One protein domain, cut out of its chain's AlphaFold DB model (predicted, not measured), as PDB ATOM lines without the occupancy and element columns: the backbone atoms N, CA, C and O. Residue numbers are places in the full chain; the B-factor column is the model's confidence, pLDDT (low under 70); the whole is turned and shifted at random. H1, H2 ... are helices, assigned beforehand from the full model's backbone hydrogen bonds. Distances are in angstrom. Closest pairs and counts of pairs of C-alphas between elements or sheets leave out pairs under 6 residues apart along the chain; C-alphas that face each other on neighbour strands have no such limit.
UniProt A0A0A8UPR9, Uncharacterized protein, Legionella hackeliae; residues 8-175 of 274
ATOM      1  N   ASP A   8     232.432 321.803 166.525       81.44
ATOM      2  CA  ASP A   8     233.129 322.955 165.942       81.44
ATOM      3  C   ASP A   8     233.282 324.118 166.929       81.44
ATOM      4  O   ASP A   8     234.264 324.857 166.873       81.44
ATOM      5  N   SER A   9     232.332 324.283 167.851       81.38
ATOM      6  CA  SER A   9     232.400 325.304 168.899       81.38
ATOM      7  C   SER A   9     233.470 324.954 169.939       81.38
ATOM      8  O   SER A   9     234.275 325.816 170.288       81.38
ATOM      9  N   ALA A  10     233.551 323.686 170.365       86.62
ATOM     10  CA  ALA A  10     234.643 323.182 171.212       86.62
ATOM     11  C   ALA A  10     236.008 323.316 170.544       86.62
ATOM     12  O   ALA A  10     236.966 323.800 171.147       86.62
ATOM     13  N   LYS A  11     236.072 322.958 169.265       86.38
ATOM     14  CA  LYS A  11     237.275 323.041 168.452       86.38
ATOM     15  C   LYS A  11     237.790 324.472 168.344       86.38
ATOM     16  O   LYS A  11     238.960 324.722 168.615       86.38
ATOM     17  N   LYS A  12     236.917 325.430 168.017       82.44
ATOM     18  CA  LYS A  12     237.271 326.861 167.981       82.44
ATOM     19  C   LYS A  12     237.723 327.382 169.343       82.44
ATOM     20  O   LYS A  12     238.680 328.143 169.405       82.44
ATOM     21  N   TYR A  13     237.052 326.965 170.415       85.75
ATOM     22  CA  TYR A  13     237.375 327.384 171.776       85.75
ATOM     23  C   TYR A  13     238.781 326.930 172.206       85.75
ATOM     24  O   TYR A  13     239.548 327.737 172.730       85.75
ATOM     25  N   ILE A  14     239.142 325.671 171.934       86.81
ATOM     26  CA  ILE A  14     240.455 325.098 172.279       86.81
ATOM     27  C   ILE A  14     241.590 325.682 171.419       86.81
ATOM     28  O   ILE A  14     242.656 325.983 171.950       86.81
ATOM     29  N   PHE A  15     241.372 325.896 170.115       82.81
ATOM     30  CA  PHE A  15     242.399 326.407 169.188       82.81
ATOM     31  C   PHE A  15     242.511 327.944 169.116       82.81
ATOM     32  O   PHE A  15     243.140 328.485 168.204       82.81
ATOM     33  N   ASP A  16     241.908 328.678 170.050       78.31
ATOM     34  CA  ASP A  16     242.078 330.129 170.158       78.31
ATOM     35  C   ASP A  16     243.485 330.476 170.675       78.31
ATOM     36  O   ASP A  16     243.790 330.351 171.864       78.31
ATOM     37  N   CYS A  17     244.363 330.928 169.779       61.94
ATOM     38  CA  CYS A  17     245.756 331.176 170.130       61.94
ATOM     39  C   CYS A  17     246.000 332.539 170.803       61.94
ATOM     40  O   CYS A  17     247.085 332.740 171.346       61.94
ATOM     41  N   HIS A  18     245.016 333.451 170.854       61.44
ATOM     42  CA  HIS A  18     245.153 334.689 171.637       61.44
ATOM     43  C   HIS A  18     245.305 334.405 173.133       61.44
ATOM     44  O   HIS A  18     245.895 335.193 173.869       61.44
ATOM     45  N   LEU A  19     244.825 333.249 173.591       60.34
ATOM     46  CA  LEU A  19     245.075 332.780 174.948       60.34
ATOM     47  C   LEU A  19     246.560 332.559 175.223       60.34
ATOM     48  O   LEU A  19     247.024 332.852 176.319       60.34
ATOM     49  N   PHE A  20     247.277 332.041 174.229       65.31
ATOM     50  CA  PHE A  20     248.659 331.592 174.338       65.31
ATOM     51  C   PHE A  20     249.621 332.506 173.561       65.31
ATOM     52  O   PHE A  20     250.675 332.057 173.131       65.31
ATOM     53  N   GLY A  21     249.235 333.763 173.312       52.81
ATOM     54  CA  GLY A  21     249.939 334.655 172.383       52.81
ATOM     55  C   GLY A  21     250.413 335.986 172.966       52.81
ATOM     56  O   GLY A  21     250.966 336.784 172.217       52.81
ATOM     57  N   ASN A  22     250.201 336.254 174.260       51.88
ATOM     58  CA  ASN A  22     250.555 337.559 174.833       51.88
ATOM     59  C   ASN A  22     252.055 337.756 175.093       51.88
ATOM     60  O   ASN A  22     252.466 338.903 175.211       51.88
ATOM     61  N   ASP A  23     252.873 336.700 175.073       45.28
ATOM     62  CA  ASP A  23     254.323 336.826 175.220       45.28
ATOM     63  C   ASP A  23     255.055 336.002 174.153       45.28
ATOM     64  O   ASP A  23     255.265 334.799 174.282       45.28
ATOM     65  N   SER A  24     255.452 336.681 173.072       45.78
ATOM     66  CA  SER A  24     256.586 336.325 172.202       45.78
ATOM     67  C   SER A  24     256.691 334.867 171.729       45.78
ATOM     68  O   SER A  24     257.795 334.353 171.537       45.78
ATOM     69  N   PHE A  25     255.568 334.189 171.491       51.84
ATOM     70  CA  PHE A  25     255.580 332.893 170.832       51.84
ATOM     71  C   PHE A  25     255.288 333.088 169.347       51.84
ATOM     72  O   PHE A  25     254.138 333.152 168.926       51.84
ATOM     73  N   TYR A  26     256.344 333.188 168.536       52.44
ATOM     74  CA  TYR A  26     256.229 332.694 167.170       52.44
ATOM     75  C   TYR A  26     256.195 331.173 167.300       52.44
ATOM     76  O   TYR A  26     257.217 330.589 167.667       52.44
ATOM     77  N   PRO A  27     255.035 330.523 167.104       54.84
ATOM     78  CA  PRO A  27     254.981 329.077 167.169       54.84
ATOM     79  C   PRO A  27     255.965 328.523 166.141       54.84
ATOM     80  O   PRO A  27     256.033 329.023 165.016       54.84
ATOM     81  N   ASN A  28     256.728 327.498 166.522       60.97
ATOM     82  CA  ASN A  28     257.544 326.760 165.562       60.97
ATOM     83  C   ASN A  28     256.660 326.351 164.360       60.97
ATOM     84  O   ASN A  28     255.458 326.117 164.528       60.97
ATOM     85  N   GLU A  29     257.255 326.243 163.167       59.91
ATOM     86  CA  GLU A  29     256.593 325.898 161.889       59.91
ATOM     87  C   GLU A  29     255.418 324.888 162.000       59.91
ATOM     88  O   GLU A  29     254.335 325.176 161.467       59.91
ATOM     89  N   PRO A  30     255.544 323.759 162.739       65.25
ATOM     90  CA  PRO A  30     254.457 322.783 162.870       65.25
ATOM     91  C   PRO A  30     253.205 323.347 163.557       65.25
ATOM     92  O   PRO A  30     252.084 323.171 163.075       65.25
ATOM     93  N   LEU A  31     253.386 324.079 164.658       69.31
ATOM     94  CA  LEU A  31     252.281 324.650 165.420       69.31
ATOM     95  C   LEU A  31     251.659 325.842 164.682       69.31
ATOM     96  O   LEU A  31     250.441 325.997 164.689       69.31
ATOM     97  N   PHE A  32     252.460 326.648 163.977       71.31
ATOM     98  CA  PHE A  32     251.935 327.738 163.150       71.31
ATOM     99  C   PHE A  32     250.967 327.223 162.076       71.31
ATOM    100  O   PHE A  32     249.873 327.767 161.893       71.31
ATOM    101  N   THR A  33     251.355 326.145 161.392       73.75
ATOM    102  CA  THR A  33     250.542 325.501 160.353       73.75
ATOM    103  C   THR A  33     249.239 324.950 160.928       73.75
ATOM    104  O   THR A  33     248.165 325.201 160.372       73.75
ATOM    105  N   LEU A  34     249.320 324.262 162.071       74.44
ATOM    106  CA  LEU A  34     248.161 323.724 162.781       74.44
ATOM    107  C   LEU A  34     247.183 324.827 163.198       74.44
ATOM    108  O   LEU A  34     245.991 324.746 162.910       74.44
ATOM    109  N   LEU A  35     247.682 325.894 163.820       74.38
ATOM    110  CA  LEU A  35     246.847 327.015 164.237       74.38
ATOM    111  C   LEU A  35     246.172 327.661 163.023       74.38
ATOM    112  O   LEU A  35     244.957 327.876 163.033       74.38
ATOM    113  N   LYS A  36     246.921 327.931 161.942       76.31
ATOM    114  CA  LYS A  36     246.390 328.534 160.704       76.31
ATOM    115  C   LYS A  36     245.258 327.704 160.097       76.31
ATOM    116  O   LYS A  36     244.244 328.282 159.702       76.31
ATOM    117  N   LYS A  37     245.390 326.372 160.075       77.19
ATOM    118  CA  LYS A  37     244.329 325.436 159.649       77.19
ATOM    119  C   LYS A  37     243.019 325.669 160.413       77.19
ATOM    120  O   LYS A  37     241.945 325.521 159.834       77.19
ATOM    121  N   TYR A  38     243.105 326.092 161.674       74.69
ATOM    122  CA  TYR A  38     241.967 326.293 162.572       74.69
ATOM    123  C   TYR A  38     241.478 327.727 162.737       74.69
ATOM    124  O   TYR A  38     240.675 327.996 163.630       74.69
ATOM    125  N   LYS A  39     241.885 328.638 161.841       72.62
ATOM    126  CA  LYS A  39     241.412 330.035 161.818       72.62
ATOM    127  C   LYS A  39     241.516 330.724 163.185       72.62
ATOM    128  O   LYS A  39     240.647 331.493 163.574       72.62
ATOM    129  N   TRP A  40     242.599 330.455 163.911       68.50
ATOM    130  CA  TRP A  40     242.806 330.919 165.286       68.50
ATOM    131  C   TRP A  40     242.588 332.426 165.515       68.50
ATOM    132  O   TRP A  40     242.165 332.813 166.599       68.50
ATOM    133  N   ARG A  41     242.835 333.276 164.506       62.66
ATOM    134  CA  ARG A  41     242.641 334.738 164.581       62.66
ATOM    135  C   ARG A  41     241.174 335.166 164.676       62.66
ATOM    136  O   ARG A  41     240.900 336.262 165.150       62.66
ATOM    137  N   ASP A  42     240.240 334.307 164.275       66.12
ATOM    138  CA  ASP A  42     238.806 334.612 164.277       66.12
ATOM    139  C   ASP A  42     238.138 334.276 165.634       66.12
ATOM    140  O   ASP A  42     236.942 334.508 165.812       66.12
ATOM    141  N   ASN A  43     238.888 333.724 166.601       63.72
ATOM    142  CA  ASN A  43     238.338 333.050 167.787       63.72
ATOM    143  C   ASN A  43     238.427 333.853 169.102       63.72
ATOM    144  O   ASN A  43     238.048 333.321 170.144       63.72
ATOM    145  N   ALA A  44     238.853 335.123 169.065       58.69
ATOM    146  CA  ALA A  44     239.238 335.938 170.234       58.69
ATOM    147  C   ALA A  44     238.179 336.087 171.358       58.69
ATOM    148  O   ALA A  44     238.494 336.545 172.458       58.69
ATOM    149  N   HIS A  45     236.923 335.703 171.103       60.22
ATOM    150  CA  HIS A  45     235.802 335.800 172.044       60.22
ATOM    151  C   HIS A  45     234.936 334.531 172.095       60.22
ATOM    152  O   HIS A  45     233.738 334.604 172.389       60.22
ATOM    153  N   ALA A  46     235.506 333.362 171.787       69.69
ATOM    154  CA  ALA A  46     234.773 332.104 171.871       69.69
ATOM    155  C   ALA A  46     234.286 331.865 173.313       69.69
ATOM    156  O   ALA A  46     235.081 331.765 174.249       69.69
ATOM    157  N   LYS A  47     232.964 331.786 173.496       80.31
ATOM    158  CA  LYS A  47     232.363 331.385 174.774       80.31
ATOM    159  C   LYS A  47     232.647 329.908 175.022       80.31
ATOM    160  O   LYS A  47     232.594 329.119 174.079       80.31
ATOM    161  N   GLN A  48     232.888 329.548 176.282       86.38
ATOM    162  CA  GLN A  48     233.002 328.148 176.679       86.38
ATOM    163  C   GLN A  48     231.723 327.402 176.260       86.38
ATOM    164  O   GLN A  48     230.629 327.795 176.679       86.38
ATOM    165  N   PRO A  49     231.823 326.365 175.412       86.56
ATOM    166  CA  PRO A  49     230.662 325.577 175.036       86.56
ATOM    167  C   PRO A  49     230.233 324.679 176.201       86.56
ATOM    168  O   PRO A  49     231.068 324.151 176.933       86.56
ATOM    169  N   SER A  50     228.921 324.487 176.347       87.81
ATOM    170  CA  SER A  50     228.348 323.490 177.254       87.81
ATOM    171  C   SER A  50     228.069 322.221 176.453       87.81
ATOM    172  O   SER A  50     227.207 322.221 175.576       87.81
ATOM    173  N   LEU A  51     228.856 321.181 176.703       89.06
ATOM    174  CA  LEU A  51     228.785 319.891 176.021       89.06
ATOM    175  C   LEU A  51     228.801 318.776 177.063       89.06
ATOM    176  O   LEU A  51     229.375 318.934 178.139       89.06
ATOM    177  N   THR A  52     228.183 317.655 176.722       91.19
ATOM    178  CA  THR A  52     228.170 316.423 177.520       91.19
ATOM    179  C   THR A  52     228.941 315.321 176.800       91.19
ATOM    180  O   THR A  52     229.201 315.418 175.596       91.19
ATOM    181  N   ILE A  53     229.312 314.266 177.530       90.38
ATOM    182  CA  ILE A  53     229.962 313.095 176.929       90.38
ATOM    183  C   ILE A  53     229.026 312.481 175.886       90.38
ATOM    184  O   ILE A  53     229.459 312.184 174.778       90.38
ATOM    185  N   GLU A  54     227.739 312.365 176.206       89.38
ATOM    186  CA  GLU A  54     226.712 311.783 175.346       89.38
ATOM    187  C   GLU A  54     226.667 312.510 174.000       89.38
ATOM    188  O   GLU A  54     226.866 311.877 172.965       89.38
ATOM    189  N   GLN A  55     226.560 313.843 174.012       89.56
ATOM    190  CA  GLN A  55     226.561 314.661 172.792       89.56
ATOM    191  C   GLN A  55     227.830 314.471 171.948       89.56
ATOM    192  O   GLN A  55     227.761 314.372 170.726       89.56
ATOM    193  N   LEU A  56     229.004 314.398 172.582       88.12
ATOM    194  CA  LEU A  56     230.270 314.183 171.873       88.12
ATOM    195  C   LEU A  56     230.367 312.771 171.278       88.12
ATOM    196  O   LEU A  56     230.887 312.590 170.174       88.12
ATOM    197  N   THR A  57     229.848 311.765 171.981       85.44
ATOM    198  CA  THR A  57     229.810 310.385 171.480       85.44
ATOM    199  C   THR A  57     228.762 310.178 170.384       85.44
ATOM    200  O   THR A  57     228.998 309.382 169.473       85.44
ATOM    201  N   GLU A  58     227.636 310.896 170.406       83.25
ATOM    202  CA  GLU A  58     226.649 310.915 169.312       83.25
ATOM    203  C   GLU A  58     227.259 311.452 168.014       83.25
ATOM    204  O   GLU A  58     227.006 310.924 166.931       83.25
ATOM    205  N   GLU A  59     228.145 312.434 168.136       80.25
ATOM    206  CA  GLU A  59     228.912 313.018 167.033       80.25
ATOM    207  C   GLU A  59     230.130 312.164 166.607       80.25
ATOM    208  O   GLU A  59     230.864 312.518 165.681       80.25
ATOM    209  N   GLY A  60     230.344 311.006 167.244       78.25
ATOM    210  CA  GLY A  60     231.308 309.995 166.800       78.25
ATOM    211  C   GLY A  60     232.652 309.968 167.531       78.25
ATOM    212  O   GLY A  60     233.566 309.282 167.062       78.25
ATOM    213  N   MET A  61     232.796 310.661 168.666       85.12
ATOM    214  CA  MET A  61     233.956 310.477 169.552       85.12
ATOM    215  C   MET A  61     233.869 309.162 170.340       85.12
ATOM    216  O   MET A  61     232.768 308.681 170.628       85.12
ATOM    217  N   SER A  62     235.022 308.601 170.727       84.75
ATOM    218  CA  SER A  62     235.060 307.586 171.791       84.75
ATOM    219  C   SER A  62     234.741 308.183 173.162       84.75
ATOM    220  O   SER A  62     234.744 309.406 173.323       84.75
ATOM    221  N   HIS A  63     234.455 307.345 174.160       87.94
ATOM    222  CA  HIS A  63     234.174 307.827 175.509       87.94
ATOM    223  C   HIS A  63     235.408 308.526 176.098       87.94
ATOM    224  O   HIS A  63     235.306 309.651 176.590       87.94
ATOM    225  N   ASN A  64     236.596 307.926 175.977       87.56
ATOM    226  CA  ASN A  64     237.829 308.551 176.467       87.56
ATOM    227  C   ASN A  64     238.210 309.797 175.657       87.56
ATOM    228  O   ASN A  64     238.661 310.790 176.230       87.56
ATOM    229  N   GLN A  65     237.948 309.805 174.347       87.94
ATOM    230  CA  GLN A  65     238.124 310.995 173.512       87.94
ATOM    231  C   GLN A  65     237.191 312.142 173.934       87.94
ATOM    232  O   GLN A  65     237.631 313.289 174.027       87.94
ATOM    233  N   ALA A  66     235.928 311.838 174.245       90.31
ATOM    234  CA  ALA A  66     234.961 312.809 174.746       90.31
ATOM    235  C   ALA A  66     235.368 313.362 176.122       90.31
ATOM    236  O   ALA A  66     235.336 314.577 176.325       90.31
ATOM    237  N   ARG A  67     235.833 312.503 177.042       92.88
ATOM    238  CA  ARG A  67     236.374 312.927 178.347       92.88
ATOM    239  C   ARG A  67     237.553 313.880 178.187       92.88
ATOM    240  O   ARG A  67     237.581 314.925 178.830       92.88
ATOM    241  N   LEU A  68     238.493 313.551 177.303       92.00
ATOM    242  CA  LEU A  68     239.649 314.400 177.026       92.00
ATOM    243  C   LEU A  68     239.224 315.740 176.406       92.00
ATOM    244  O   LEU A  68     239.736 316.783 176.798       92.00
ATOM    245  N   CYS A  69     238.237 315.736 175.505       92.50
ATOM    246  CA  CYS A  69     237.660 316.958 174.941       92.50
ATOM    247  C   CYS A  69     237.098 317.884 176.030       92.50
ATOM    248  O   CYS A  69     237.486 319.051 176.095       92.50
ATOM    249  N   LEU A  70     236.233 317.365 176.908       94.06
ATOM    250  CA  LEU A  70     235.643 318.146 177.999       94.06
ATOM    251  C   LEU A  70     236.711 318.662 178.961       94.06
ATOM    252  O   LEU A  70     236.702 319.842 179.307       94.06
ATOM    253  N   PHE A  71     237.689 317.826 179.302       94.12
ATOM    254  CA  PHE A  71     238.798 318.216 180.164       94.12
ATOM    255  C   PHE A  71     239.575 319.418 179.597       94.12
ATOM    256  O   PHE A  71     239.828 320.400 180.298       94.12
ATOM    257  N   LEU A  72     239.902 319.401 178.299       92.50
ATOM    258  CA  LEU A  72     240.585 320.524 177.647       92.50
ATOM    259  C   LEU A  72     239.744 321.810 177.648       92.50
ATOM    260  O   LEU A  72     240.314 322.897 177.749       92.50
ATOM    261  N   ILE A  73     238.415 321.702 177.543       91.06
ATOM    262  CA  ILE A  73     237.485 322.842 177.610       91.06
ATOM    263  C   ILE A  73     237.452 323.417 179.032       91.06
ATOM    264  O   ILE A  73     237.592 324.628 179.211       91.06
ATOM    265  N   GLU A  74     237.284 322.561 180.040       89.88
ATOM    266  CA  GLU A  74     237.104 322.946 181.446       89.88
ATOM    267  C   GLU A  74     238.362 323.545 182.084       89.88
ATOM    268  O   GLU A  74     238.268 324.434 182.939       89.88
ATOM    269  N   HIS A  75     239.537 323.071 181.665       88.50
ATOM    270  CA  HIS A  75     240.828 323.457 182.235       88.50
ATOM    271  C   HIS A  75     241.624 324.433 181.356       88.50
ATOM    272  O   HIS A  75     242.726 324.844 181.729       88.50
ATOM    273  N   ARG A  76     241.058 324.883 180.228       86.38
ATOM    274  CA  ARG A  76     241.681 325.850 179.305       86.38
ATOM    275  C   ARG A  76     242.237 327.088 180.007       86.38
ATOM    276  O   ARG A  76     243.361 327.491 179.725       86.38
ATOM    277  N   ASP A  77     241.479 327.685 180.926       81.44
ATOM    278  CA  ASP A  77     241.910 328.900 181.629       81.44
ATOM    279  C   ASP A  77     243.091 328.648 182.572       81.44
ATOM    280  O   ASP A  77     243.959 329.511 182.713       81.44
ATOM    281  N   VAL A  78     243.166 327.461 183.183       84.00
ATOM    282  CA  VAL A  78     244.317 327.052 183.999       84.00
ATOM    283  C   VAL A  78     245.564 326.996 183.118       84.00
ATOM    284  O   VAL A  78     246.573 327.628 183.432       84.00
ATOM    285  N   PHE A  79     245.474 326.305 181.978       87.06
ATOM    286  CA  PHE A  79     246.583 326.138 181.035       87.06
ATOM    287  C   PHE A  79     247.030 327.456 180.406       87.06
ATOM    288  O   PHE A  79     248.228 327.719 180.307       87.06
ATOM    289  N   LYS A  80     246.080 328.333 180.075       80.88
ATOM    290  CA  LYS A  80     246.356 329.700 179.625       80.88
ATOM    291  C   LYS A  80     247.233 330.458 180.623       80.88
ATOM    292  O   LYS A  80     248.198 331.112 180.235       80.88
ATOM    293  N   ARG A  81     246.890 330.408 181.914       78.62
ATOM    294  CA  ARG A  81     247.633 331.149 182.947       78.62
ATOM    295  C   ARG A  81     248.962 330.515 183.308       78.62
ATOM    296  O   ARG A  81     249.882 331.252 183.643       78.62
ATOM    297  N   ALA A  82     249.067 329.192 183.216       81.00
ATOM    298  CA  ALA A  82     250.353 328.517 183.311       81.00
ATOM    299  C   ALA A  82     251.303 329.017 182.211       81.00
ATOM    300  O   ALA A  82     252.473 329.262 182.482       81.00
ATOM    301  N   TYR A  83     250.794 329.240 180.998       79.62
ATOM    302  CA  TYR A  83     251.594 329.730 179.879       79.62
ATOM    303  C   TYR A  83     252.040 331.198 179.994       79.62
ATOM    304  O   TYR A  83     253.177 331.491 179.641       79.62
ATOM    305  N   ALA A  84     251.172 332.113 180.445       69.81
ATOM    306  CA  ALA A  84     251.403 333.568 180.424       69.81
ATOM    307  C   ALA A  84     252.460 334.052 181.449       69.81
ATOM    308  O   ALA A  84     252.169 334.885 182.307       69.81
ATOM    309  N   GLY A  85     253.659 333.465 181.417       63.31
ATOM    310  CA  GLY A  85     254.731 333.696 182.384       63.31
ATOM    311  C   GLY A  85     254.389 333.180 183.780       63.31
ATOM    312  O   GLY A  85     254.768 333.803 184.770       63.31
ATOM    313  N   GLY A  86     253.612 332.090 183.869       67.00
ATOM    314  CA  GLY A  86     253.126 331.535 185.128       67.00
ATOM    315  C   GLY A  86     254.230 331.470 186.188       67.00
ATOM    316  O   GLY A  86     255.271 330.866 185.970       67.00
ATOM    317  N   GLY A  87     254.003 332.130 187.328       73.25
ATOM    318  CA  GLY A  87     254.984 332.214 188.412       73.25
ATOM    319  C   GLY A  87     255.289 330.866 189.091       73.25
ATOM    320  O   GLY A  87     254.827 329.818 188.637       73.25
ATOM    321  N   PRO A  88     255.949 330.875 190.265       73.94
ATOM    322  CA  PRO A  88     256.430 329.653 190.923       73.94
ATOM    323  C   PRO A  88     255.307 328.689 191.348       73.94
ATOM    324  O   PRO A  88     255.538 327.521 191.634       73.94
ATOM    325  N   LYS A  89     254.066 329.184 191.348       78.81
ATOM    326  CA  LYS A  89     252.825 328.424 191.538       78.81
ATOM    327  C   LYS A  89     252.477 327.467 190.387       78.81
ATOM    328  O   LYS A  89     251.678 326.562 190.585       78.81
ATOM    329  N   PHE A  90     253.020 327.698 189.192       82.69
ATOM    330  CA  PHE A  90     252.839 326.842 188.018       82.69
ATOM    331  C   PHE A  90     254.141 326.138 187.638       82.69
ATOM    332  O   PHE A  90     254.094 324.966 187.288       82.69
ATOM    333  N   TRP A  91     255.282 326.830 187.735       86.06
ATOM    334  CA  TRP A  91     256.564 326.339 187.229       86.06
ATOM    335  C   TRP A  91     257.710 326.582 188.208       86.06
ATOM    336  O   TRP A  91     257.856 327.676 188.742       86.06
ATOM    337  N   ILE A  92     258.583 325.597 188.398       85.75
ATOM    338  CA  ILE A  92     259.853 325.774 189.105       85.75
ATOM    339  C   ILE A  92     260.810 326.543 188.187       85.75
ATOM    340  O   ILE A  92     261.133 326.087 187.090       85.75
ATOM    341  N   PHE A  93     261.306 327.693 188.645       81.25
ATOM    342  CA  PHE A  93     262.302 328.466 187.903       81.25
ATOM    343  C   PHE A  93     263.667 327.776 187.949       81.25
ATOM    344  O   PHE A  93     264.394 327.862 188.938       81.25
ATOM    345  N   ASN A  94     264.010 327.082 186.867       80.50
ATOM    346  CA  ASN A  94     265.280 326.386 186.689       80.50
ATOM    347  C   ASN A  94     265.760 326.465 185.222       80.50
ATOM    348  O   ASN A  94     265.019 326.934 184.341       80.50
ATOM    349  N   PRO A  95     267.011 326.051 184.928       82.31
ATOM    350  CA  PRO A  95     267.471 325.926 183.551       82.31
ATOM    351  C   PRO A  95     266.528 325.021 182.751       82.31
ATOM    352  O   PRO A  95     266.304 323.870 183.114       82.31
ATOM    353  N   GLY A  96     265.981 325.545 181.655       79.56
ATOM    354  CA  GLY A  96     265.068 324.803 180.782       79.56
ATOM    355  C   GLY A  96     263.572 325.012 181.042       79.56
ATOM    356  O   GLY A  96     262.784 324.490 180.258       79.56
ATOM    357  N   HIS A  97     263.159 325.804 182.041       82.31
ATOM    358  CA  HIS A  97     261.731 326.076 182.286       82.31
ATOM    359  C   HIS A  97     261.005 326.654 181.051       82.31
ATOM    360  O   HIS A  97     259.929 326.182 180.694       82.31
ATOM    361  N   ASP A  98     261.629 327.593 180.328       83.12
ATOM    362  CA  ASP A  98     261.083 328.149 179.082       83.12
ATOM    363  C   ASP A  98     260.825 327.065 178.037       83.12
ATOM    364  O   ASP A  98     259.838 327.115 177.308       83.12
ATOM    365  N   LYS A  99     261.713 326.069 177.949       85.19
ATOM    366  CA  LYS A  99     261.534 324.939 177.041       85.19
ATOM    367  C   LYS A  99     260.359 324.072 177.497       85.19
ATOM    368  O   LYS A  99     259.520 323.744 176.671       85.19
ATOM    369  N   ALA A 100     260.253 323.780 178.792       86.12
ATOM    370  CA  ALA A 100     259.158 322.980 179.342       86.12
ATOM    371  C   ALA A 100     257.779 323.611 179.086       86.12
ATOM    372  O   ALA A 100     256.836 322.907 178.731       86.12
ATOM    373  N   ILE A 101     257.670 324.940 179.193       85.88
ATOM    374  CA  ILE A 101     256.447 325.678 178.847       85.88
ATOM    375  C   ILE A 101     256.102 325.478 177.364       85.88
ATOM    376  O   ILE A 101     254.952 325.206 177.026       85.88
ATOM    377  N   LYS A 102     257.092 325.578 176.469       82.81
ATOM    378  CA  LYS A 102     256.895 325.393 175.021       82.81
ATOM    379  C   LYS A 102     256.494 323.966 174.666       82.81
ATOM    380  O   LYS A 102     255.572 323.782 173.874       82.81
ATOM    381  N   ASP A 103     257.163 322.987 175.264       85.44
ATOM    382  CA  ASP A 103     256.872 321.568 175.074       85.44
ATOM    383  C   ASP A 103     255.447 321.267 175.570       85.44
ATOM    384  O   ASP A 103     254.646 320.689 174.838       85.44
ATOM    385  N   PHE A 104     255.049 321.795 176.736       87.81
ATOM    386  CA  PHE A 104     253.673 321.692 177.231       87.81
ATOM    387  C   PHE A 104     252.628 322.250 176.247       87.81
ATOM    388  O   PHE A 104     251.626 321.586 175.987       87.81
ATOM    389  N   ILE A 105     252.849 323.438 175.668       84.81
ATOM    390  CA  ILE A 105     251.934 324.015 174.662       84.81
ATOM    391  C   ILE A 105     251.823 323.098 173.444       84.81
ATOM    392  O   ILE A 105     250.723 322.876 172.932       84.81
ATOM    393  N   LEU A 106     252.956 322.575 172.965       82.44
ATOM    394  CA  LEU A 106     252.978 321.654 171.836       82.44
ATOM    395  C   LEU A 106     252.149 320.408 172.153       82.44
ATOM    396  O   LEU A 106     251.271 320.061 171.370       82.44
ATOM    397  N   HIS A 107     252.351 319.793 173.321       87.44
ATOM    398  CA  HIS A 107     251.569 318.637 173.757       87.44
ATOM    399  C   HIS A 107     250.079 318.962 173.891       87.44
ATOM    400  O   HIS A 107     249.260 318.200 173.389       87.44
ATOM    401  N   TYR A 108     249.707 320.107 174.476       88.56
ATOM    402  CA  TYR A 108     248.309 320.546 174.568       88.56
ATOM    403  C   TYR A 108     247.635 320.584 173.190       88.56
ATOM    404  O   TYR A 108     246.545 320.034 173.011       88.56
ATOM    405  N   TYR A 109     248.293 321.179 172.192       84.69
ATOM    406  CA  TYR A 109     247.740 321.259 170.840       84.69
ATOM    407  C   TYR A 109     247.797 319.940 170.073       84.69
ATOM    408  O   TYR A 109     246.886 319.677 169.290       84.69
ATOM    409  N   THR A 110     248.797 319.092 170.315       84.25
ATOM    410  CA  THR A 110     248.836 317.723 169.783       84.25
ATOM    411  C   THR A 110     247.657 316.908 170.310       84.25
ATOM    412  O   THR A 110     246.953 316.268 169.530       84.25
ATOM    413  N   ILE A 111     247.377 316.993 171.614       88.62
ATOM    414  CA  ILE A 111     246.224 316.336 172.236       88.62
ATOM    415  C   ILE A 111     244.921 316.890 171.652       88.62
ATOM    416  O   ILE A 111     244.057 316.121 171.237       88.62
ATOM    417  N   ALA A 112     244.783 318.215 171.551       88.12
ATOM    418  CA  ALA A 112     243.617 318.839 170.931       88.12
ATOM    419  C   ALA A 112     243.428 318.388 169.474       88.12
ATOM    420  O   ALA A 112     242.313 318.095 169.044       88.12
ATOM    421  N   GLN A 113     244.513 318.301 168.702       83.81
ATOM    422  CA  GLN A 113     244.461 317.828 167.326       83.81
ATOM    423  C   GLN A 113     243.974 316.384 167.268       83.81
ATOM    424  O   GLN A 113     243.073 316.094 166.485       83.81
ATOM    425  N   TRP A 114     244.495 315.506 168.126       85.56
ATOM    426  CA  TRP A 114     244.021 314.129 168.230       85.56
ATOM    427  C   TRP A 114     242.527 314.060 168.582       85.56
ATOM    428  O   TRP A 114     241.772 313.361 167.908       85.56
ATOM    429  N   VAL A 115     242.066 314.863 169.549       87.31
ATOM    430  CA  VAL A 115     240.648 314.923 169.950       87.31
ATOM    431  C   VAL A 115     239.734 315.242 168.765       87.31
ATOM    432  O   VAL A 115     238.661 314.655 168.661       87.31
ATOM    433  N   PHE A 116     240.129 316.135 167.851       83.19
ATOM    434  CA  PHE A 116     239.246 316.597 166.769       83.19
ATOM    435  C   PHE A 116     239.530 316.016 165.382       83.19
ATOM    436  O   PHE A 116     238.681 316.128 164.496       83.19
ATOM    437  N   GLU A 117     240.722 315.483 165.141       74.94
ATOM    438  CA  GLU A 117     241.106 314.875 163.863       74.94
ATOM    439  C   GLU A 117     241.119 313.349 163.920       74.94
ATOM    440  O   GLU A 117     241.090 312.718 162.866       74.94
ATOM    441  N   GLY A 118     241.088 312.763 165.118       65.19
ATOM    442  CA  GLY A 118     241.091 311.325 165.321       65.19
ATOM    443  C   GLY A 118     242.470 310.696 165.145       65.19
ATOM    444  O   GLY A 118     243.495 311.361 164.984       65.19
ATOM    445  N   THR A 119     242.477 309.371 165.201       57.50
ATOM    446  CA  THR A 119     243.668 308.575 165.484       57.50
ATOM    447  C   THR A 119     244.601 308.418 164.257       57.50
ATOM    448  O   THR A 119     245.819 308.452 164.410       57.50
ATOM    449  N   SER A 120     244.091 308.351 163.017       53.00
ATOM    450  CA  SER A 120     244.886 307.974 161.821       53.00
ATOM    451  C   SER A 120     245.908 308.998 161.315       53.00
ATOM    452  O   SER A 120     246.810 308.620 160.573       53.00
ATOM    453  N   TYR A 121     245.796 310.274 161.687       54.44
ATOM    454  CA  TYR A 121     246.747 311.309 161.250       54.44
ATOM    455  C   TYR A 121     247.914 311.517 162.224       54.44
ATOM    456  O   TYR A 121     248.841 312.259 161.912       54.44
ATOM    457  N   LEU A 122     247.864 310.876 163.394       59.50
ATOM    458  CA  LEU A 122     248.773 311.109 164.514       59.50
ATOM    459  C   LEU A 122     249.107 309.783 165.215       59.50
ATOM    460  O   LEU A 122     249.054 309.703 166.440       59.50
ATOM    461  N   VAL A 123     249.421 308.748 164.426       53.94
ATOM    462  CA  VAL A 123     249.665 307.369 164.898       53.94
ATOM    463  C   VAL A 123     250.667 307.323 166.061       53.94
ATOM    464  O   VAL A 123     250.458 306.540 166.977       53.94
ATOM    465  N   ASP A 124     251.653 308.227 166.072       57.62
ATOM    466  CA  ASP A 124     252.725 308.274 167.079       57.62
ATOM    467  C   ASP A 124     252.610 309.463 168.052       57.62
ATOM    468  O   ASP A 124     253.421 309.617 168.967       57.62
ATOM    469  N   ALA A 125     251.649 310.370 167.842       62.88
ATOM    470  CA  ALA A 125     251.711 311.685 168.477       62.88
ATOM    471  C   ALA A 125     251.222 311.691 169.923       62.88
ATOM    472  O   ALA A 125     251.581 312.605 170.650       62.88
ATOM    473  N   LEU A 126     250.415 310.713 170.346       73.31
ATOM    474  CA  LEU A 126     250.043 310.563 171.755       73.31
ATOM    475  C   LEU A 126     250.948 309.587 172.511       73.31
ATOM    476  O   LEU A 126     251.056 309.719 173.729       73.31
ATOM    477  N   ASP A 127     251.596 308.646 171.816       71.75
ATOM    478  CA  ASP A 127     252.341 307.531 172.424       71.75
ATOM    479  C   ASP A 127     253.421 308.031 173.394       71.75
ATOM    480  O   ASP A 127     253.601 307.467 174.468       71.75
ATOM    481  N   ASN A 128     254.071 309.149 173.060       81.31
ATOM    482  CA  ASN A 128     255.104 309.758 173.902       81.31
ATOM    483  C   ASN A 128     254.597 310.920 174.767       81.31
ATOM    484  O   ASN A 128     255.276 311.313 175.715       81.31
ATOM    485  N   VAL A 129     253.408 311.466 174.487       88.00
ATOM    486  CA  VAL A 129     252.921 312.678 175.164       88.00
ATOM    487  C   VAL A 129     252.704 312.435 176.648       88.00
ATOM    488  O   VAL A 129     253.076 313.280 177.454       88.00
ATOM    489  N   ALA A 130     252.150 311.288 177.046       88.44
ATOM    490  CA  ALA A 130     251.960 310.986 178.465       88.44
ATOM    491  C   ALA A 130     253.295 310.932 179.234       88.44
ATOM    492  O   ALA A 130     253.399 311.467 180.342       88.44
ATOM    493  N   ASP A 131     254.328 310.336 178.636       89.38
ATOM    494  CA  ASP A 131     255.663 310.246 179.230       89.38
ATOM    495  C   ASP A 131     256.368 311.606 179.268       89.38
ATOM    496  O   ASP A 131     257.061 311.933 180.234       89.38
ATOM    497  N   GLU A 132     256.188 312.430 178.237       91.62
ATOM    498  CA  GLU A 132     256.723 313.791 178.185       91.62
ATOM    499  C   GLU A 132     256.035 314.708 179.195       91.62
ATOM    500  O   GLU A 132     256.719 315.418 179.935       91.62
ATOM    501  N   LEU A 133     254.710 314.611 179.335       92.25
ATOM    502  CA  LEU A 133     253.970 315.261 180.415       92.25
ATOM    503  C   LEU A 133     254.528 314.814 181.777       92.25
ATOM    504  O   LEU A 133     254.868 315.658 182.603       92.25
ATOM    505  N   GLN A 134     254.726 313.513 182.008       91.94
ATOM    506  CA  GLN A 134     255.300 313.029 183.269       91.94
ATOM    507  C   GLN A 134     256.691 313.621 183.553       91.94
ATOM    508  O   GLN A 134     256.980 314.006 184.689       91.94
ATOM    509  N   LYS A 135     257.557 313.718 182.537       92.25
ATOM    510  CA  LYS A 135     258.883 314.345 182.668       92.25
ATOM    511  C   LYS A 135     258.765 315.821 183.036       92.25
ATOM    512  O   LYS A 135     259.459 316.268 183.948       92.25
ATOM    513  N   ILE A 136     257.874 316.559 182.370       91.94
ATOM    514  CA  ILE A 136     257.598 317.967 182.681       91.94
ATOM    515  C   ILE A 136     257.129 318.104 184.134       91.94
ATOM    516  O   ILE A 136     257.661 318.938 184.867       91.94
ATOM    517  N   ALA A 137     256.198 317.251 184.569       90.12
ATOM    518  CA  ALA A 137     255.675 317.254 185.929       90.12
ATOM    519  C   ALA A 137     256.776 317.066 186.977       90.12
ATOM    520  O   ALA A 137     256.864 317.836 187.929       90.12
ATOM    521  N   ASN A 138     257.658 316.090 186.767       89.75
ATOM    522  CA  ASN A 138     258.704 315.749 187.729       89.75
ATOM    523  C   ASN A 138     259.817 316.804 187.820       89.75
ATOM    524  O   ASN A 138     260.440 316.945 188.870       89.75
ATOM    525  N   LEU A 139     260.111 317.499 186.718       89.56
ATOM    526  CA  LEU A 139     261.266 318.400 186.619       89.56
ATOM    527  C   LEU A 139     260.912 319.878 186.795       89.56
ATOM    528  O   LEU A 139     261.762 320.667 187.218       89.56
ATOM    529  N   HIS A 140     259.693 320.266 186.424       89.56
ATOM    530  CA  HIS A 140     259.332 321.671 186.259       89.56
ATOM    531  C   HIS A 140     258.056 322.075 186.991       89.56
ATOM    532  O   HIS A 140     257.794 323.272 187.060       89.56
ATOM    533  N   LEU A 141     257.285 321.146 187.563       88.31
ATOM    534  CA  LEU A 141     256.115 321.495 188.371       88.31
ATOM    535  C   LEU A 141     256.434 321.397 189.868       88.31
ATOM    536  O   LEU A 141     257.146 320.485 190.289       88.31
ATOM    537  N   PRO A 142     255.904 322.309 190.701       83.44
ATOM    538  CA  PRO A 142     256.028 322.193 192.149       83.44
ATOM    539  C   PRO A 142     255.328 320.917 192.652       83.44
ATOM    540  O   PRO A 142     254.195 320.635 192.260       83.44
ATOM    541  N   LEU A 143     256.010 320.151 193.515       72.88
ATOM    542  CA  LEU A 143     255.490 318.913 194.123       72.88
ATOM    543  C   LEU A 143     254.496 319.178 195.262       72.88
ATOM    544  O   LEU A 143     253.618 318.359 195.514       72.88
ATOM    545  N   ASP A 144     254.641 320.305 195.962       67.31
ATOM    546  CA  ASP A 144     253.762 320.656 197.073       67.31
ATOM    547  C   ASP A 144     252.532 321.409 196.545       67.31
ATOM    548  O   ASP A 144     252.573 322.609 196.259       67.31
ATOM    549  N   THR A 145     251.430 320.678 196.387       55.94
ATOM    550  CA  THR A 145     250.128 321.198 195.947       55.94
ATOM    551  C   THR A 145     249.496 322.162 196.956       55.94
ATOM    552  O   THR A 145     248.555 322.877 196.604       55.94
ATOM    553  N   ASN A 146     250.016 322.236 198.189       50.84
ATOM    554  CA  ASN A 146     249.375 322.958 199.289       50.84
ATOM    555  C   ASN A 146     249.620 324.470 199.314       50.84
ATOM    556  O   ASN A 146     248.959 325.163 200.085       50.84
ATOM    557  N   TYR A 147     250.530 325.020 198.506       50.56
ATOM    558  CA  TYR A 147     250.949 326.410 198.727       50.56
ATOM    559  C   TYR A 147     250.159 327.487 197.980       50.56
ATOM    560  O   TYR A 147     250.199 328.637 198.411       50.56
ATOM    561  N   PHE A 148     249.398 327.174 196.922       55.97
ATOM    562  CA  PHE A 148     248.672 328.215 196.178       55.97
ATOM    563  C   PHE A 148     247.384 327.705 195.512       55.97
ATOM    564  O   PHE A 148     247.419 327.364 194.327       55.97
ATOM    565  N   PRO A 149     246.222 327.714 196.199       58.34
ATOM    566  CA  PRO A 149     244.937 327.646 195.506       58.34
ATOM    567  C   PRO A 149     244.889 328.725 194.414       58.34
ATOM    568  O   PRO A 149     245.048 329.921 194.677       58.34
ATOM    569  N   LEU A 150     244.713 328.301 193.163       66.12
ATOM    570  CA  LEU A 150     244.628 329.220 192.033       66.12
ATOM    571  C   LEU A 150     243.206 329.760 191.923       66.12
ATOM    572  O   LEU A 150     242.324 329.097 191.383       66.12
ATOM    573  N   TYR A 151     242.999 330.988 192.391       60.94
ATOM    574  CA  TYR A 151     241.759 331.726 192.164       60.94
ATOM    575  C   TYR A 151     241.778 332.321 190.752       60.94
ATOM    576  O   TYR A 151     242.428 333.338 190.489       60.94
ATOM    577  N   LEU A 152     241.123 331.641 189.809       58.56
ATOM    578  CA  LEU A 152     241.046 332.072 188.406       58.56
ATOM    579  C   LEU A 152     239.781 332.908 188.131       58.56
ATOM    580  O   LEU A 152     239.822 333.813 187.297       58.56
ATOM    581  N   SER A 153     238.705 332.665 188.877       55.59
ATOM    582  CA  SER A 153     237.454 333.434 188.931       55.59
ATOM    583  C   SER A 153     236.785 333.209 190.297       55.59
ATOM    584  O   SER A 153     237.223 332.331 191.047       55.59
ATOM    585  N   GLU A 154     235.776 334.012 190.654       50.75
ATOM    586  CA  GLU A 154     235.086 333.925 191.950       50.75
ATOM    587  C   GLU A 154     234.670 332.468 192.260       50.75
ATOM    588  O   GLU A 154     233.826 331.885 191.585       50.75
ATOM    589  N   ASN A 155     235.296 331.890 193.293       57.38
ATOM    590  CA  ASN A 155     234.979 330.606 193.940       57.38
ATOM    591  C   ASN A 155     235.415 329.281 193.281       57.38
ATOM    592  O   ASN A 155     234.996 328.232 193.772       57.38
ATOM    593  N   LYS A 156     236.286 329.253 192.259       62.72
ATOM    594  CA  LYS A 156     236.854 327.977 191.763       62.72
ATOM    595  C   LYS A 156     238.349 327.858 192.060       62.72
ATOM    596  O   LYS A 156     239.155 328.624 191.534       62.72
ATOM    597  N   ILE A 157     238.695 326.892 192.913       70.50
ATOM    598  CA  ILE A 157     240.074 326.535 193.263       70.50
ATOM    599  C   ILE A 157     240.579 325.498 192.262       70.50
ATOM    600  O   ILE A 157     239.898 324.511 191.992       70.50
ATOM    601  N   TYR A 158     241.781 325.723 191.737       74.31
ATOM    602  CA  TYR A 158     242.473 324.767 190.881       74.31
ATOM    603  C   TYR A 158     243.834 324.394 191.462       74.31
ATOM    604  O   TYR A 158     244.573 325.262 191.935       74.31
ATOM    605  N   TYR A 159     244.177 323.114 191.332       82.12
ATOM    606  CA  TYR A 159     245.488 322.558 191.651       82.12
ATOM    607  C   TYR A 159     246.182 322.197 190.344       82.12
ATOM    608  O   TYR A 159     245.773 321.262 189.653       82.12
ATOM    609  N   PHE A 160     247.191 322.979 189.950       84.62
ATOM    610  CA  PHE A 160     247.786 322.831 188.621       84.62
ATOM    611  C   PHE A 160     248.487 321.487 188.440       84.62
ATOM    612  O   PHE A 160     248.243 320.830 187.436       84.62
ATOM    613  N   HIS A 161     249.289 321.058 189.418       86.25
ATOM    614  CA  HIS A 161     249.958 319.759 189.371       86.25
ATOM    615  C   HIS A 161     248.941 318.617 189.217       86.25
ATOM    616  O   HIS A 161     249.076 317.795 188.321       86.25
ATOM    617  N   GLU A 162     247.873 318.609 190.019       87.25
ATOM    618  CA  GLU A 162     246.813 317.595 189.922       87.25
ATOM    619  C   GLU A 162     246.085 317.649 188.577       87.25
ATOM    620  O   GLU A 162     245.906 316.620 187.937       87.25
ATOM    621  N   THR A 163     245.729 318.848 188.102       89.50
ATOM    622  CA  THR A 163     245.114 319.045 186.776       89.50
ATOM    623  C   THR A 163     246.028 318.500 185.675       89.50
ATOM    624  O   THR A 163     245.587 317.854 184.729       89.50
ATOM    625  N   PHE A 164     247.328 318.736 185.790       90.62
ATOM    626  CA  PHE A 164     248.313 318.272 184.828       90.62
ATOM    627  C   PHE A 164     248.466 316.742 184.860       90.62
ATOM    628  O   PHE A 164     248.518 316.099 183.812       90.62
ATOM    629  N   MET A 165     248.482 316.143 186.050       90.69
ATOM    630  CA  MET A 165     248.543 314.690 186.215       90.69
ATOM    631  C   MET A 165     247.268 314.002 185.714       90.69
ATOM    632  O   MET A 165     247.364 312.993 185.021       90.69
ATOM    633  N   GLN A 166     246.093 314.592 185.947       92.75
ATOM    634  CA  GLN A 166     244.825 314.124 185.377       92.75
ATOM    635  C   GLN A 166     244.831 314.179 183.846       92.75
ATOM    636  O   GLN A 166     244.382 313.232 183.202       92.75
ATOM    637  N   LEU A 167     245.386 315.241 183.240       93.38
ATOM    638  CA  LEU A 167     245.566 315.304 181.785       93.38
ATOM    639  C   LEU A 167     246.406 314.122 181.293       93.38
ATOM    640  O   LEU A 167     246.022 313.446 180.342       93.38
ATOM    641  N   LYS A 168     247.536 313.863 181.957       92.88
ATOM    642  CA  LYS A 168     248.434 312.756 181.625       92.88
ATOM    643  C   LYS A 168     247.733 311.399 181.746       92.88
ATOM    644  O   LYS A 168     247.850 310.588 180.835       92.88
ATOM    645  N   GLU A 169     246.967 311.163 182.808       91.88
ATOM    646  CA  GLU A 169     246.178 309.933 182.985       91.88
ATOM    647  C   GLU A 169     245.112 309.754 181.900       91.88
ATOM    648  O   GLU A 169     244.976 308.664 181.344       91.88
ATOM    649  N   LEU A 170     244.384 310.821 181.556       91.50
ATOM    650  CA  LEU A 170     243.391 310.783 180.482       91.50
ATOM    651  C   LEU A 170     244.040 310.445 179.140       91.50
ATOM    652  O   LEU A 170     243.514 309.601 178.415       91.50
ATOM    653  N   VAL A 171     245.198 311.041 178.838       89.69
ATOM    654  CA  VAL A 171     245.979 310.709 177.638       89.69
ATOM    655  C   VAL A 171     246.417 309.244 177.662       89.69
ATOM    656  O   VAL A 171     246.215 308.557 176.671       89.69
ATOM    657  N   SER A 172     246.931 308.730 178.785       87.44
ATOM    658  CA  SER A 172     247.317 307.314 178.915       87.44
ATOM    659  C   SER A 172     246.143 306.337 178.780       87.44
ATOM    660  O   SER A 172     246.344 305.186 178.405       87.44
ATOM    661  N   SER A 173     244.924 306.767 179.116       84.25
ATOM    662  CA  SER A 173     243.712 305.948 178.986       84.25
ATOM    663  C   SER A 173     243.108 305.957 177.578       84.25
ATOM    664  O   SER A 173     242.239 305.139 177.271       84.25
ATOM    665  N   ALA A 174     243.528 306.889 176.719       82.88
ATOM    666  CA  ALA A 174     243.034 306.969 175.355       82.88
ATOM    667  C   ALA A 174     243.506 305.748 174.553       82.88
ATOM    668  O   ALA A 174     244.671 305.368 174.596       82.88
ATOM    669  N   LEU A 175     242.608 305.121 173.793       79.25
ATOM    670  CA  LEU A 175     242.999 304.034 172.899       79.25
ATOM    671  C   LEU A 175     243.673 304.611 171.651       79.25
ATOM    672  O   LEU A 175     243.022 305.200 170.784       79.25
TER     673      LEU A 175
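Overview. This is residues 8 to 175 of the 274 residues of an uncharacterized protein of Legionella hackeliae (UniProt A0A0A8UPR9). Look first for four helices, H7, H8, H9 and H5, which make the body of a rounded domain: H8 packs on H7, H9 on H8 and H5 on H9, each running opposite to the one before at a shallow tilt, and H5 comes round to meet residues 112 to 115 of the long H7. Short helices lie about this body: H1 and H4 pack on H5, H6 follows H5 in the chain, and H3 sits loosely by H7, while residues 141 to 159 make a long outlying loop. There are 168 residues printed, with nine named helices, H1 to H9 in chain order, and no named strand; the class is all helix. The whole is compact, with a radius of gyration of the C-alphas of 15.4 A and spans of 42 by 34 by 32 A.

Arrangement. Start at H1, residues 8 to 14, which touches residues 69 to 73 of the hub H5, residues 63 to 74, the closest C-alphas being Ile 14 and Ile 73 at 6.5 A. H2, residues 17 to 20, only just touches H6, residues 76 to 83, with 3 pairs of C-alphas within 8 A, the closest being Leu 19 and Lys 80 at 5.7 A. H3, residues 29 to 37, is close to but not clearly touching H7, residues 97 to 117; the closest C-alphas, Leu 31 and Leu 106, are 7.1 A apart. H4, residues 53 to 58, touches H5 at a steep tilt of 56 degrees, closest at the C-alphas of Ile 53 and Ala 66, 5.5 A. H5 and H6 meet only through their link. H7 touches H5 with residues 112 to 115 alone, closest at the C-alphas of Gln 65 and Val 115, 5.9 A. H7 forms a helical hairpin with H8, residues 129 to 140, at 24 degrees, closest at the C-alphas of Ala 100 and Ile 136, 6.2 A. H8 forms another with H9, residues 160 to 173, at 22 degrees, closest at the C-alphas of Ala 130 and Lys 168, 5.1 A. H9 touches H5 with residues 167 to 173 alone, opposite ways at a shallow tilt of 21 degrees, closest at the C-alphas of Leu 68 and Leu 170, 6.2 A. H5 and H8 are apart. In H1 and H3 to H9 every O i to N i+4 pair is within hydrogen-bond range; H2 is too short for such a pair.

Along the chain. Find C-alpha 8 at (233.129, 322.955, 165.942), where H1 begins. Go on to C-alpha 97 at (261.731, 326.076, 182.286); from there H7 runs 29.8 A to C-alpha 117. H5 measures 16.5 A, H8 15.7 A and H9 19.9 A, which ends at C-alpha 173 at (243.712, 305.948, 178.986).

Size, cuts and confidence. The C-alphas farthest apart, Glu 58 and Pro 95, are 45.8 A from each other, and the printed part has no cut. The links H3 to H4, H6 to H7, H7 to H8 and H8 to H9 are long; in the last, residues 150 to 151 pair antiparallel with 157 to 158. Mean pLDDT of the printed part is 77.8, and 46 residues are under 70: residues 17 to 31, 40 to 46, 84 to 86, 118 to 125 and 144 to 156.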